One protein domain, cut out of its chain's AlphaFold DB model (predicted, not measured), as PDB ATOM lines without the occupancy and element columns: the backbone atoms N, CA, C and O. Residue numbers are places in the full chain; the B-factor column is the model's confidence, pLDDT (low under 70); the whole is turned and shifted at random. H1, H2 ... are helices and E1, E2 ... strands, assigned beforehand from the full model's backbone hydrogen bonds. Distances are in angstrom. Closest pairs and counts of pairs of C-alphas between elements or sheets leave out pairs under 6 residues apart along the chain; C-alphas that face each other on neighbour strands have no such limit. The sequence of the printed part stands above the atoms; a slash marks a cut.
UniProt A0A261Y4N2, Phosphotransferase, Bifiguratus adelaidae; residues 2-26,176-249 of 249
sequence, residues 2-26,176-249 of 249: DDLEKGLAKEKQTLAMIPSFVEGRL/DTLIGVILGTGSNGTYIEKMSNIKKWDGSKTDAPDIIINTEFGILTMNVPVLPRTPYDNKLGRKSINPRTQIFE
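What this domain is: This is residues 2 to 26 and 176 to 249 of the 249 residues of the protein "Phosphotransferase" of Bifiguratus adelaidae (UniProt A0A261Y4N2). A strongly twisted sheet of four strands, grazed by H1, makes one part of an elongated model; H2 lies far from it, in a loop-rich tail. The printed part has 99 residues with elements in the order H1 E1 E2 E3 E4 H2; the sheet, E1 E4 E3 E2, is antiparallel. The class is mixed, with under half of the residues in named elements. It is only just loose, close to compact: radius of gyration of the C-alphas 15.4 A, spans 49 by 26 by 22 A.

Where its parts are: Find C-alpha 2 at (152.867, 178.688, 302.157), where H1, residues 2 to 9, begins. E1 is residues 18 to 23, E2 179 to 183, E3 187 to 194, 23.4 A long, and E4 210 to 214. H2, residues 231 to 239, ends at (131.958, 180.371, 280.344).

How they stand to each other: E2, E3 and E4 form a meander, each strand the antiparallel neighbour of the one before, in two hairpins; see N 190 and O 180, 2.8 A, and N 213 and O 191, 2.9 A. Edge strand E1 is antiparallel to E4, with N 18 and O 214 at 2.8 A. H1 only grazes the sheet, with residues 7 to 8; H2 is not on it. In both helices every O i to N i+4 pair is within hydrogen-bond range.

The domain as a whole: Residues 27 to 175 are cut out, leaving 9.2 A between C-alphas 26 and 176. E3 to E4 and E4 to H2 are long links. Residues 203 to 204 and 220 to 225 have pLDDT under 70.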
ATOM      1  N   ASP A   2     153.099 180.141 302.119       81.12
ATOM      2  CA  ASP A   2     152.867 178.688 302.157       81.12
ATOM      3  C   ASP A   2     152.727 177.997 300.793       81.12
ATOM      4  O   ASP A   2     153.249 176.904 300.611       81.12
ATOM      5  N   ASP A   3     152.022 178.588 299.823       85.25
ATOM      6  CA  ASP A   3     151.792 177.910 298.537       85.25
ATOM      7  C   ASP A   3     153.041 177.855 297.647       85.25
ATOM      8  O   ASP A   3     153.203 176.894 296.893       85.25
ATOM      9  N   LEU A   4     153.950 178.832 297.776       89.81
ATOM     10  CA  LEU A   4     155.254 178.800 297.106       89.81
ATOM     11  C   LEU A   4     156.104 177.668 297.691       89.81
ATOM     12  O   LEU A   4     156.592 176.815 296.953       89.81
ATOM     13  N   GLU A   5     156.209 177.608 299.020       92.50
ATOM     14  CA  GLU A   5     156.973 176.572 299.724       92.50
ATOM     15  C   GLU A   5     156.433 175.169 299.441       92.50
ATOM     16  O   GLU A   5     157.204 174.255 299.151       92.50
ATOM     17  N   LYS A   6     155.104 174.993 299.447       91.44
ATOM     18  CA  LYS A   6     154.466 173.727 299.054       91.44
ATOM     19  C   LYS A   6     154.862 173.343 297.631       91.44
ATOM     20  O   LYS A   6     155.289 172.208 297.422       91.44
ATOM     21  N   GLY A   7     154.755 174.274 296.678       91.19
ATOM     22  CA  GLY A   7     155.098 174.037 295.274       91.19
ATOM     23  C   GLY A   7     156.570 173.689 295.049       91.19
ATOM     24  O   GLY A   7     156.871 172.879 294.177       91.19
ATOM     25  N   LEU A   8     157.488 174.236 295.853       94.12
ATOM     26  CA  LEU A   8     158.909 173.860 295.856       94.12
ATOM     27  C   LEU A   8     159.172 172.520 296.556       94.12
ATOM     28  O   LEU A   8     160.164 171.847 296.271       94.12
ATOM     29  N   ALA A   9     158.301 172.130 297.485       93.94
ATOM     30  CA  ALA A   9     158.467 170.911 298.255       93.94
ATOM     31  C   ALA A   9     157.991 169.659 297.511       93.94
ATOM     32  O   ALA A   9     158.585 168.594 297.680       93.94
ATOM     33  N   LYS A  10     156.903 169.756 296.732       90.88
ATOM     34  CA  LYS A  10     156.270 168.618 296.045       90.88
ATOM     35  C   LYS A  10     155.637 169.032 294.721       90.88
ATOM     36  O   LYS A  10     155.221 170.169 294.539       90.88
ATOM     37  N   GLU A  11     155.497 168.067 293.817       87.00
ATOM     38  CA  GLU A  11     154.710 168.234 292.595       87.00
ATOM     39  C   GLU A  11     153.198 168.305 292.873       87.00
ATOM     40  O   GLU A  11     152.719 167.922 293.949       87.00
ATOM     41  N   LYS A  12     152.433 168.768 291.871       83.50
ATOM     42  CA  LYS A  12     150.954 168.824 291.879       83.50
ATOM     43  C   LYS A  12     150.357 169.631 293.044       83.50
ATOM     44  O   LYS A  12     149.329 169.252 293.604       83.50
ATOM     45  N   GLN A  13     151.009 170.726 293.418       86.44
ATOM     46  CA  GLN A  13     150.494 171.687 294.396       86.44
ATOM     47  C   GLN A  13     149.734 172.822 293.703       86.44
ATOM     48  O   GLN A  13     149.654 172.874 292.477       86.44
ATOM     49  N   THR A  14     149.173 173.735 294.499       81.56
ATOM     50  CA  THR A  14     148.432 174.910 294.017       81.56
ATOM     51  C   THR A  14     149.257 175.765 293.048       81.56
ATOM     52  O   THR A  14     148.722 176.226 292.043       81.56
ATOM     53  N   LEU A  15     150.553 175.934 293.335       85.44
ATOM     54  CA  LEU A  15     151.543 176.528 292.438       85.44
ATOM     55  C   LEU A  15     152.482 175.443 291.920       85.44
ATOM     56  O   LEU A  15     152.939 174.593 292.688       85.44
ATOM     57  N   ALA A  16     152.786 175.490 290.623       86.19
ATOM     58  CA  ALA A  16     153.637 174.491 289.990       86.19
ATOM     59  C   ALA A  16     155.107 174.657 290.392       86.19
ATOM     60  O   ALA A  16     155.775 173.651 290.613       86.19
ATOM     61  N   MET A  17     155.599 175.899 290.525       91.75
ATOM     62  CA  MET A  17     156.976 176.211 290.949       91.75
ATOM     63  C   MET A  17     158.009 175.359 290.199       91.75
ATOM     64  O   MET A  17     158.716 174.534 290.782       91.75
ATOM     65  N   ILE A  18     158.009 175.489 288.876       90.75
ATOM     66  CA  ILE A  18     158.749 174.645 287.941       90.75
ATOM     67  C   ILE A  18     160.210 175.112 287.897       90.75
ATOM     68  O   ILE A  18     160.466 176.258 287.505       90.75
ATOM     69  N   PRO A  19     161.183 174.253 288.249       93.00
ATOM     70  CA  PRO A  19     162.592 174.564 288.054       93.00
ATOM     71  C   PRO A  19     162.916 174.740 286.569       93.00
ATOM     72  O   PRO A  19     162.634 173.865 285.751       93.00
ATOM     73  N   SER A  20     163.513 175.874 286.207       92.50
ATOM     74  CA  SER A  20     163.832 176.186 284.805       92.50
ATOM     75  C   SER A  20     165.144 175.572 284.312       92.50
ATOM     76  O   SER A  20     165.484 175.737 283.146       92.50
ATOM     77  N   PHE A  21     165.918 174.920 285.188       93.19
ATOM     78  CA  PHE A  21     167.280 174.440 284.899       93.19
ATOM     79  C   PHE A  21     168.251 175.536 284.419       93.19
ATOM     80  O   PHE A  21     169.331 175.228 283.919       93.19
ATOM     81  N   VAL A  22     167.884 176.812 284.573       93.06
ATOM     82  CA  VAL A  22     168.800 177.939 284.422       93.06
ATOM     83  C   VAL A  22     169.395 178.222 285.792       93.06
ATOM     84  O   VAL A  22     168.754 178.815 286.664       93.06
ATOM     85  N   GLU A  23     170.598 177.699 285.978       92.00
ATOM     86  CA  GLU A  23     171.347 177.726 287.227       92.00
ATOM     87  C   GLU A  23     172.245 178.969 287.309       92.00
ATOM     88  O   GLU A  23     172.804 179.423 286.309       92.00
ATOM     89  N   GLY A  24     172.410 179.504 288.517       88.69
ATOM     90  CA  GLY A  24     173.249 180.667 288.789       88.69
ATOM     91  C   GLY A  24     172.596 182.010 288.454       88.69
ATOM     92  O   GLY A  24     171.375 182.141 288.350       88.69
ATOM     93  N   ARG A  25     173.441 183.040 288.334       89.75
ATOM     94  CA  ARG A  25     173.048 184.417 288.010       89.75
ATOM     95  C   ARG A  25     173.832 184.916 286.812       89.75
ATOM     96  O   ARG A  25     175.004 184.579 286.660       89.75
ATOM     97  N   LEU A  26     173.191 185.759 286.008       89.50
ATOM     98  CA  LEU A  26     173.880 186.482 284.950       89.50
ATOM     99  C   LEU A  26     174.845 187.497 285.555       89.50
ATOM    100  O   LEU A  26     174.534 188.174 286.536       89.50
ATOM    101  N   ASP A 176     171.167 192.734 289.464       93.69
ATOM    102  CA  ASP A 176     170.316 192.751 290.662       93.69
ATOM    103  C   ASP A 176     168.842 192.389 290.383       93.69
ATOM    104  O   ASP A 176     168.002 192.417 291.283       93.69
ATOM    105  N   THR A 177     168.488 192.050 289.142       96.19
ATOM    106  CA  THR A 177     167.130 191.627 288.772       96.19
ATOM    107  C   THR A 177     166.803 190.271 289.389       96.19
ATOM    108  O   THR A 177     167.397 189.255 289.038       96.19
ATOM    109  N   LEU A 178     165.810 190.242 290.277       95.38
ATOM    110  CA  LEU A 178     165.419 189.027 291.001       95.38
ATOM    111  C   LEU A 178     164.140 188.377 290.478       95.38
ATOM    112  O   LEU A 178     163.889 187.212 290.776       95.38
ATOM    113  N   ILE A 179     163.311 189.132 289.757       96.50
ATOM    114  CA  ILE A 179     161.948 188.748 289.391       96.50
ATOM    115  C   ILE A 179     161.676 189.186 287.950       96.50
ATOM    116  O   ILE A 179     161.982 190.314 287.570       96.50
ATOM    117  N   GLY A 180     161.052 188.309 287.167       95.81
ATOM    118  CA  GLY A 180     160.447 188.635 285.878       95.81
ATOM    119  C   GLY A 180     158.948 188.379 285.948       95.81
ATOM    120  O   GLY A 180     158.531 187.312 286.387       95.81
ATOM    121  N   VAL A 181     158.130 189.342 285.531       95.44
ATOM    122  CA  VAL A 181     156.665 189.217 285.536       95.44
ATOM    123  C   VAL A 181     156.122 189.660 284.190       95.44
ATOM    124  O   VAL A 181     156.574 190.648 283.617       95.44
ATOM    125  N   ILE A 182     155.125 188.930 283.706       91.19
ATOM    126  CA  ILE A 182     154.347 189.288 282.529       91.19
ATOM    127  C   ILE A 182     152.912 189.531 282.970       91.19
ATOM    128  O   ILE A 182     152.302 188.669 283.599       91.19
ATOM    129  N   LEU A 183     152.399 190.712 282.627       91.25
ATOM    130  CA  LEU A 183     151.013 191.135 282.818       91.25
ATOM    131  C   LEU A 183     150.473 191.569 281.452       91.25
ATOM    132  O   LEU A 183     150.614 192.726 281.056       91.25
ATOM    133  N   GLY A 184     149.941 190.623 280.685       86.19
ATOM    134  CA  GLY A 184     149.444 190.864 279.332       86.19
ATOM    135  C   GLY A 184     148.188 190.050 279.050       86.19
ATOM    136  O   GLY A 184     147.319 189.939 279.907       86.19
ATOM    137  N   THR A 185     148.105 189.453 277.856       80.62
ATOM    138  CA  THR A 185     147.029 188.501 277.513       80.62
ATOM    139  C   THR A 185     146.937 187.346 278.513       80.62
ATOM    140  O   THR A 185     145.854 186.816 278.725       80.62
ATOM    141  N   GLY A 186     148.070 186.974 279.107       81.12
ATOM    142  CA  GLY A 186     148.134 186.105 280.271       81.12
ATOM    143  C   GLY A 186     149.017 186.706 281.361       81.12
ATOM    144  O   GLY A 186     149.677 187.733 281.147       81.12
ATOM    145  N   SER A 187     149.041 186.052 282.517       87.50
ATOM    146  CA  SER A 187     149.833 186.459 283.669       87.50
ATOM    147  C   SER A 187     150.693 185.312 284.195       87.50
ATOM    148  O   SER A 187     150.230 184.195 284.425       87.50
ATOM    149  N   ASN A 188     151.984 185.582 284.361       91.06
ATOM    150  CA  ASN A 188     152.923 184.634 284.948       91.06
ATOM    151  C   ASN A 188     154.140 185.383 285.505       91.06
ATOM    152  O   ASN A 188     154.395 186.541 285.163       91.06
ATOM    153  N   GLY A 189     154.918 184.713 286.345       92.94
ATOM    154  CA  GLY A 189     156.150 185.246 286.881       92.94
ATOM    155  C   GLY A 189     157.182 184.180 287.178       92.94
ATOM    156  O   GLY A 189     156.900 182.991 287.343       92.94
ATOM    157  N   THR A 190     158.405 184.658 287.277       95.44
ATOM    158  CA  THR A 190     159.585 183.885 287.594       95.44
ATOM    159  C   THR A 190     160.442 184.657 288.583       95.44
ATOM    160  O   THR A 190     160.362 185.886 288.651       95.44
ATOM    161  N   TYR A 191     161.269 183.955 289.342       96.69
ATOM    162  CA  TYR A 191     162.205 184.581 290.262       96.69
ATOM    163  C   TYR A 191     163.421 183.689 290.508       96.69
ATOM    164  O   TYR A 191     163.411 182.505 290.166       96.69
ATOM    165  N   ILE A 192     164.460 184.271 291.102       96.19
ATOM    166  CA  ILE A 192     165.655 183.548 291.545       96.19
ATOM    167  C   ILE A 192     165.395 182.930 292.924       96.19
ATOM    168  O   ILE A 192     165.140 183.649 293.890       96.19
ATOM    169  N   GLU A 193     165.496 181.606 293.018       96.19
ATOM    170  CA  GLU A 193     165.336 180.832 294.250       96.19
ATOM    171  C   GLU A 193     166.650 180.156 294.644       96.19
ATOM    172  O   GLU A 193     167.439 179.751 293.791       96.19
ATOM    173  N   LYS A 194     166.859 179.972 295.950       94.94
ATOM    174  CA  LYS A 194     167.978 179.184 296.463       94.94
ATOM    175  C   LYS A 194     167.739 177.707 296.195       94.94
ATOM    176  O   LYS A 194     166.713 177.155 296.600       94.94
ATOM    177  N   MET A 195     168.742 177.028 295.650       92.81
ATOM    178  CA  MET A 195     168.689 175.586 295.379       92.81
ATOM    179  C   MET A 195     168.290 174.779 296.628       92.81
ATOM    180  O   MET A 195     167.487 173.850 296.559       92.81
ATOM    181  N   SER A 196     168.766 175.191 297.809       92.69
ATOM    182  CA  SER A 196     168.471 174.541 299.094       92.69
ATOM    183  C   SER A 196     166.985 174.510 299.470       92.69
ATOM    184  O   SER A 196     166.584 173.694 300.309       92.69
ATOM    185  N   ASN A 197     166.164 175.392 298.898       94.62
ATOM    186  CA  ASN A 197     164.735 175.491 299.199       94.62
ATOM    187  C   ASN A 197     163.891 174.506 298.373       94.62
ATOM    188  O   ASN A 197     162.763 174.196 298.755       94.62
ATOM    189  N   ILE A 198     164.444 173.946 297.296       93.69
ATOM    190  CA  ILE A 198     163.716 173.107 296.341       93.69
ATOM    191  C   ILE A 198     163.788 171.643 296.778       93.69
ATOM    192  O   ILE A 198     164.699 170.906 296.409       93.69
ATOM    193  N   LYS A 199     162.825 171.186 297.585       93.31
ATOM    194  CA  LYS A 199     162.847 169.804 298.117       93.31
ATOM    195  C   LYS A 199     162.444 168.753 297.091       93.31
ATOM    196  O   LYS A 199     162.786 167.588 297.265       93.31
ATOM    197  N   LYS A 200     161.735 169.160 296.038       91.25
ATOM    198  CA  LYS A 200     161.356 168.281 294.926       91.25
ATOM    199  C   LYS A 200     162.420 168.160 293.834       91.25
ATOM    200  O   LYS A 200     162.164 167.474 292.854       91.25
ATOM    201  N   TRP A 201     163.553 168.857 293.966       88.19
ATOM    202  CA  TRP A 201     164.610 168.825 292.960       88.19
ATOM    203  C   TRP A 201     165.140 167.398 292.804       88.19
ATOM    204  O   TRP A 201     165.752 166.843 293.715       88.19
ATOM    205  N   ASP A 202     164.882 166.816 291.639       76.25
ATOM    206  CA  ASP A 202     165.350 165.499 291.211       76.25
ATOM    207  C   ASP A 202     166.441 165.594 290.130       76.25
ATOM    208  O   ASP A 202     166.922 164.574 289.630       76.25
ATOM    209  N   GLY A 203     166.839 166.821 289.776       66.69
ATOM    210  CA  GLY A 203     167.873 167.099 288.794       66.69
ATOM    211  C   GLY A 203     169.251 166.582 289.213       66.69
ATOM    212  O   GLY A 203     169.498 166.177 290.351       66.69
ATOM    213  N   SER A 204     170.188 166.599 288.263       69.06
ATOM    214  CA  SER A 204     171.589 166.255 288.519       69.06
ATOM    215  C   SER A 204     172.182 167.107 289.647       69.06
ATOM    216  O   SER A 204     171.764 168.245 289.862       69.06
ATOM    217  N   LYS A 205     173.178 166.559 290.362       71.88
ATOM    218  CA  LYS A 205     173.958 167.329 291.341       71.88
ATOM    219  C   LYS A 205     174.485 168.600 290.667       71.88
ATOM    220  O   LYS A 205     175.165 168.500 289.649       71.88
ATOM    221  N   THR A 206     174.162 169.748 291.244       78.62
ATOM    222  CA  THR A 206     174.665 171.058 290.840       78.62
ATOM    223  C   THR A 206     175.211 171.769 292.071       78.62
ATOM    224  O   THR A 206     174.652 171.643 293.162       78.62
ATOM    225  N   ASP A 207     176.315 172.489 291.885       83.31
ATOM    226  CA  ASP A 207     176.929 173.334 292.911       83.31
ATOM    227  C   ASP A 207     176.419 174.784 292.831       83.31
ATOM    228  O   ASP A 207     176.843 175.646 293.605       83.31
ATOM    229  N   ALA A 208     175.505 175.079 291.897       88.50
ATOM    230  CA  ALA A 208     174.924 176.402 291.767       88.50
ATOM    231  C   ALA A 208     174.056 176.733 292.998       88.50
ATOM    232  O   ALA A 208     173.150 175.969 293.346       88.50
ATOM    233  N   PRO A 209     174.285 177.885 293.660       92.06
ATOM    234  CA  PRO A 209     173.533 178.253 294.859       92.06
ATOM    235  C   PRO A 209     172.084 178.639 294.545       92.06
ATOM    236  O   PRO A 209     171.203 178.478 295.391       92.06
ATOM    237  N   ASP A 210     171.854 179.125 293.325       94.62
ATOM    238  CA  ASP A 210     170.613 179.732 292.869       94.62
ATOM    239  C   ASP A 210     170.135 179.074 291.566       94.62
ATOM    240  O   ASP A 210     170.934 178.604 290.753       94.62
ATOM    241  N   ILE A 211     168.823 179.081 291.348       94.81
ATOM    242  CA  ILE A 211     168.165 178.641 290.115       94.81
ATOM    243  C   ILE A 211     166.908 179.471 289.881       94.81
ATOM    244  O   ILE A 211     166.230 179.897 290.817       94.81
ATOM    245  N   ILE A 212     166.571 179.695 288.616       95.81
ATOM    246  CA  ILE A 212     165.348 180.409 288.263       95.81
ATOM    247  C   ILE A 212     164.141 179.462 288.353       95.81
ATOM    248  O   ILE A 212     164.130 178.382 287.750       95.81
ATOM    249  N   ILE A 213     163.093 179.888 289.056       95.00
ATOM    250  CA  ILE A 213     161.813 179.180 289.170       95.00
ATOM    251  C   ILE A 213     160.763 179.868 288.313       95.00
ATOM    252  O   ILE A 213     160.495 181.055 288.487       95.00
ATOM    253  N   ASN A 214     160.117 179.121 287.423       93.25
ATOM    254  CA  ASN A 214     158.889 179.544 286.760       93.25
ATOM    255  C   ASN A 214     157.696 179.191 287.658       93.25
ATOM    256  O   ASN A 214     157.429 178.017 287.916       93.25
ATOM    257  N   THR A 215     156.983 180.193 288.164       92.00
ATOM    258  CA  THR A 215     155.917 179.962 289.151       92.00
ATOM    259  C   THR A 215     154.656 179.367 288.531       92.00
ATOM    260  O   THR A 215     153.963 178.601 289.205       92.00
ATOM    261  N   GLU A 216     154.372 179.701 287.266       86.94
ATOM    262  CA  GLU A 216     153.081 179.466 286.606       86.94
ATOM    263  C   GLU A 216     151.898 179.928 287.478       86.94
ATOM    264  O   GLU A 216     150.874 179.247 287.580       86.94
ATOM    265  N   PHE A 217     152.025 181.090 288.141       86.25
ATOM    266  CA  PHE A 217     151.002 181.568 289.081       86.25
ATOM    267  C   PHE A 217     149.648 181.853 288.419       86.25
ATOM    268  O   PHE A 217     148.631 181.876 289.105       86.25
ATOM    269  N   GLY A 218     149.601 182.043 287.096       78.31
ATOM    270  CA  GLY A 218     148.335 182.182 286.376       78.31
ATOM    271  C   GLY A 218     147.445 180.950 286.554       78.31
ATOM    272  O   GLY A 218     146.235 181.084 286.693       78.31
ATOM    273  N   ILE A 219     148.045 179.753 286.673       71.94
ATOM    274  CA  ILE A 219     147.359 178.447 286.717       71.94
ATOM    275  C   ILE A 219     146.661 178.163 288.055       71.94
ATOM    276  O   ILE A 219     145.949 177.163 288.168       71.94
ATOM    277  N   LEU A 220     146.798 179.038 289.059       69.19
ATOM    278  CA  LEU A 220     146.199 178.883 290.391       69.19
ATOM    279  C   LEU A 220     144.761 178.333 290.312       69.19
ATOM    280  O   LEU A 220     143.858 178.949 289.740       69.19
ATOM    281  N   THR A 221     144.557 177.125 290.851       61.47
ATOM    282  CA  THR A 221     143.273 176.407 290.772       61.47
ATOM    283  C   THR A 221     142.385 176.686 291.986       61.47
ATOM    284  O   THR A 221     142.823 177.259 292.978       61.47
ATOM    285  N   MET A 222     141.108 176.295 291.888       52.47
ATOM    286  CA  MET A 222     139.943 176.693 292.706       52.47
ATOM    287  C   MET A 222     140.067 176.768 294.243       52.47
ATOM    288  O   MET A 222     139.150 177.302 294.871       52.47
ATOM    289  N   ASN A 223     141.147 176.287 294.853       55.56
ATOM    290  CA  ASN A 223     141.337 176.246 296.302       55.56
ATOM    291  C   ASN A 223     142.243 177.369 296.832       55.56
ATOM    292  O   ASN A 223     142.942 177.167 297.821       55.56
ATOM    293  N   VAL A 224     142.218 178.553 296.211       61.69
ATOM    294  CA  VAL A 224     142.817 179.768 296.791       61.69
ATOM    295  C   VAL A 224     141.709 180.581 297.474       61.69
ATOM    296  O   VAL A 224     141.039 181.376 296.811       61.69
ATOM    297  N   PRO A 225     141.464 180.406 298.788       60.25
ATOM    298  CA  PRO A 225     140.405 181.121 299.512       60.25
ATOM    299  C   PRO A 225     140.634 182.640 299.615       60.25
ATOM    300  O   PRO A 225     139.792 183.346 300.156       60.25
ATOM    301  N   VAL A 226     141.760 183.146 299.104       73.81
ATOM    302  CA  VAL A 226     142.232 184.521 299.317       73.81
ATOM    303  C   VAL A 226     141.801 185.488 298.204       73.81
ATOM    304  O   VAL A 226     141.813 186.697 298.415       73.81
ATOM    305  N   LEU A 227     141.397 184.998 297.024       81.31
ATOM    306  CA  LEU A 227     141.006 185.889 295.925       81.31
ATOM    307  C   LEU A 227     139.589 186.453 296.147       81.31
ATOM    308  O   LEU A 227     138.652 185.659 296.299       81.31
ATOM    309  N   PRO A 228     139.393 187.789 296.119       86.75
ATOM    310  CA  PRO A 228     138.099 188.436 296.346       86.75
ATOM    311  C   PRO A 228     137.183 188.306 295.117       86.75
ATOM    312  O   PRO A 228     136.858 189.282 294.445       86.75
ATOM    313  N   ARG A 229     136.780 187.073 294.799       86.19
ATOM    314  CA  ARG A 229     135.968 186.756 293.618       86.19
ATOM    315  C   ARG A 229     134.531 187.228 293.781       86.19
ATOM    316  O   ARG A 229     133.868 186.959 294.782       86.19
ATOM    317  N   THR A 230     134.014 187.827 292.726       91.56
ATOM    318  CA  THR A 230     132.637 188.295 292.607       91.56
ATOM    319  C   THR A 230     131.768 187.290 291.833       91.56
ATOM    320  O   THR A 230     132.264 186.353 291.191       91.56
ATOM    321  N   PRO A 231     130.433 187.461 291.820       92.88
ATOM    322  CA  PRO A 231     129.561 186.700 290.926       92.88
ATOM    323  C   PRO A 231     129.906 186.851 289.433       92.88
ATOM    324  O   PRO A 231     129.608 185.941 288.654       92.88
ATOM    325  N   TYR A 232     130.539 187.962 289.032       93.94
ATOM    326  CA  TYR A 232     130.965 188.209 287.653       93.94
ATOM    327  C   TYR A 232     132.138 187.309 287.264       93.94
ATOM    328  O   TYR A 232     132.053 186.626 286.242       93.94
ATOM    329  N   ASP A 233     133.150 187.196 288.126       90.75
ATOM    330  CA  ASP A 233     134.310 186.317 287.917       90.75
ATOM    331  C   ASP A 233     133.867 184.854 287.835       90.75
ATOM    332  O   ASP A 233     134.231 184.113 286.925       90.75
ATOM    333  N   ASN A 234     132.953 184.449 288.723       87.56
ATOM    334  CA  ASN A 234     132.371 183.105 288.702       87.56
ATOM    335  C   ASN A 234     131.554 182.830 287.427       87.56
ATOM    336  O   ASN A 234     131.446 181.688 286.975       87.56
ATOM    337  N   LYS A 235     130.908 183.848 286.848       92.12
ATOM    338  CA  LYS A 235     130.204 183.720 285.564       92.12
ATOM    339  C   LYS A 235     131.199 183.604 284.410       92.12
ATOM    340  O   LYS A 235     130.982 182.753 283.551       92.12
ATOM    341  N   LEU A 236     132.260 184.409 284.411       90.62
ATOM    342  CA  LEU A 236     133.324 184.362 283.411       90.62
ATOM    343  C   LEU A 236     134.030 183.001 283.423       90.62
ATOM    344  O   LEU A 236     134.037 182.315 282.407       90.62
ATOM    345  N   GLY A 237     134.489 182.545 284.591       86.50
ATOM    346  CA  GLY A 237     135.176 181.260 284.748       86.50
ATOM    347  C   GLY A 237     134.316 180.033 284.420       86.50
ATOM    348  O   GLY A 237     134.853 178.978 284.110       86.50
ATOM    349  N   ARG A 238     132.979 180.134 284.450       88.19
ATOM    350  CA  ARG A 238     132.080 179.061 283.970       88.19
ATOM    351  C   ARG A 238     131.896 179.054 282.454       88.19
ATOM    352  O   ARG A 238     131.505 178.028 281.911       88.19
ATOM    353  N   LYS A 239     132.112 180.195 281.795       90.00
ATOM    354  CA  LYS A 239     131.958 180.371 280.344       90.00
ATOM    355  C   LYS A 239     133.288 180.320 279.587       90.00
ATOM    356  O   LYS A 239     133.272 180.441 278.365       90.00
ATOM    357  N   SER A 240     134.415 180.196 280.286       84.00
ATOM    358  CA  SER A 240     135.735 180.115 279.668       84.00
ATOM    359  C   SER A 240     135.942 178.765 278.977       84.00
ATOM    360  O   SER A 240     135.247 177.786 279.250       84.00
ATOM    361  N   ILE A 241     136.927 178.715 278.078       79.69
ATOM    362  CA  ILE A 241     137.319 177.488 277.366       79.69
ATOM    363  C   ILE A 241     137.865 176.435 278.337       79.69
ATOM    364  O   ILE A 241     137.653 175.243 278.135       79.69
ATOM    365  N   ASN A 242     138.515 176.884 279.415       74.56
ATOM    366  CA  ASN A 242     139.041 176.037 280.475       74.56
ATOM    367  C   ASN A 242     138.340 176.398 281.794       74.56
ATOM    368  O   ASN A 242     138.862 177.195 282.579       74.56
ATOM    369  N   PRO A 243     137.120 175.883 282.041       80.56
ATOM    370  CA  PRO A 243     136.424 176.183 283.276       80.56
ATOM    371  C   PRO A 243     137.238 175.714 284.478       80.56
ATOM    372  O   PRO A 243     137.780 174.610 284.464       80.56
ATOM    373  N   ARG A 244     137.231 176.510 285.553       74.25
ATOM    374  CA  ARG A 244     137.844 176.174 286.857       74.25
ATOM    375  C   ARG A 244     139.381 176.147 286.895       74.25
ATOM    376  O   ARG A 244     139.937 175.823 287.945       74.25
ATOM    377  N   THR A 245     140.055 176.510 285.811       76.88
ATOM    378  CA  THR A 245     141.508 176.730 285.776       76.88
ATOM    379  C   THR A 245     141.809 178.208 285.550       76.88
ATOM    380  O   THR A 245     140.879 178.989 285.345       76.88
ATOM    381  N   GLN A 246     143.090 178.584 285.609       79.75
ATOM    382  CA  GLN A 246     143.544 179.957 285.387       79.75
ATOM    383  C   GLN A 246     142.813 180.989 286.271       79.75
ATOM    384  O   GLN A 246     142.357 181.997 285.769       79.75
ATOM    385  N   ILE A 247     142.581 180.726 287.566       82.38
ATOM    386  CA  ILE A 247     141.676 181.584 288.368       82.38
ATOM    387  C   ILE A 247     142.305 182.942 288.714       82.38
ATOM    388  O   ILE A 247     141.581 183.892 289.006       82.38
ATOM    389  N   PHE A 248     143.635 183.013 288.754       83.88
ATOM    390  CA  PHE A 248     144.356 184.259 289.017       83.88
ATOM    391  C   PHE A 248     144.502 185.138 287.766       83.88
ATOM    392  O   PHE A 248     144.639 186.351 287.899       83.88
ATOM    393  N   GLU A 249     144.478 184.522 286.583       82.75
ATOM    394  CA  GLU A 249     144.527 185.176 285.269       82.75
ATOM    395  C   GLU A 249     143.127 185.584 284.789       82.75
ATOM    396  O   GLU A 249     143.011 186.703 284.244       82.75
TER     397      GLU A 249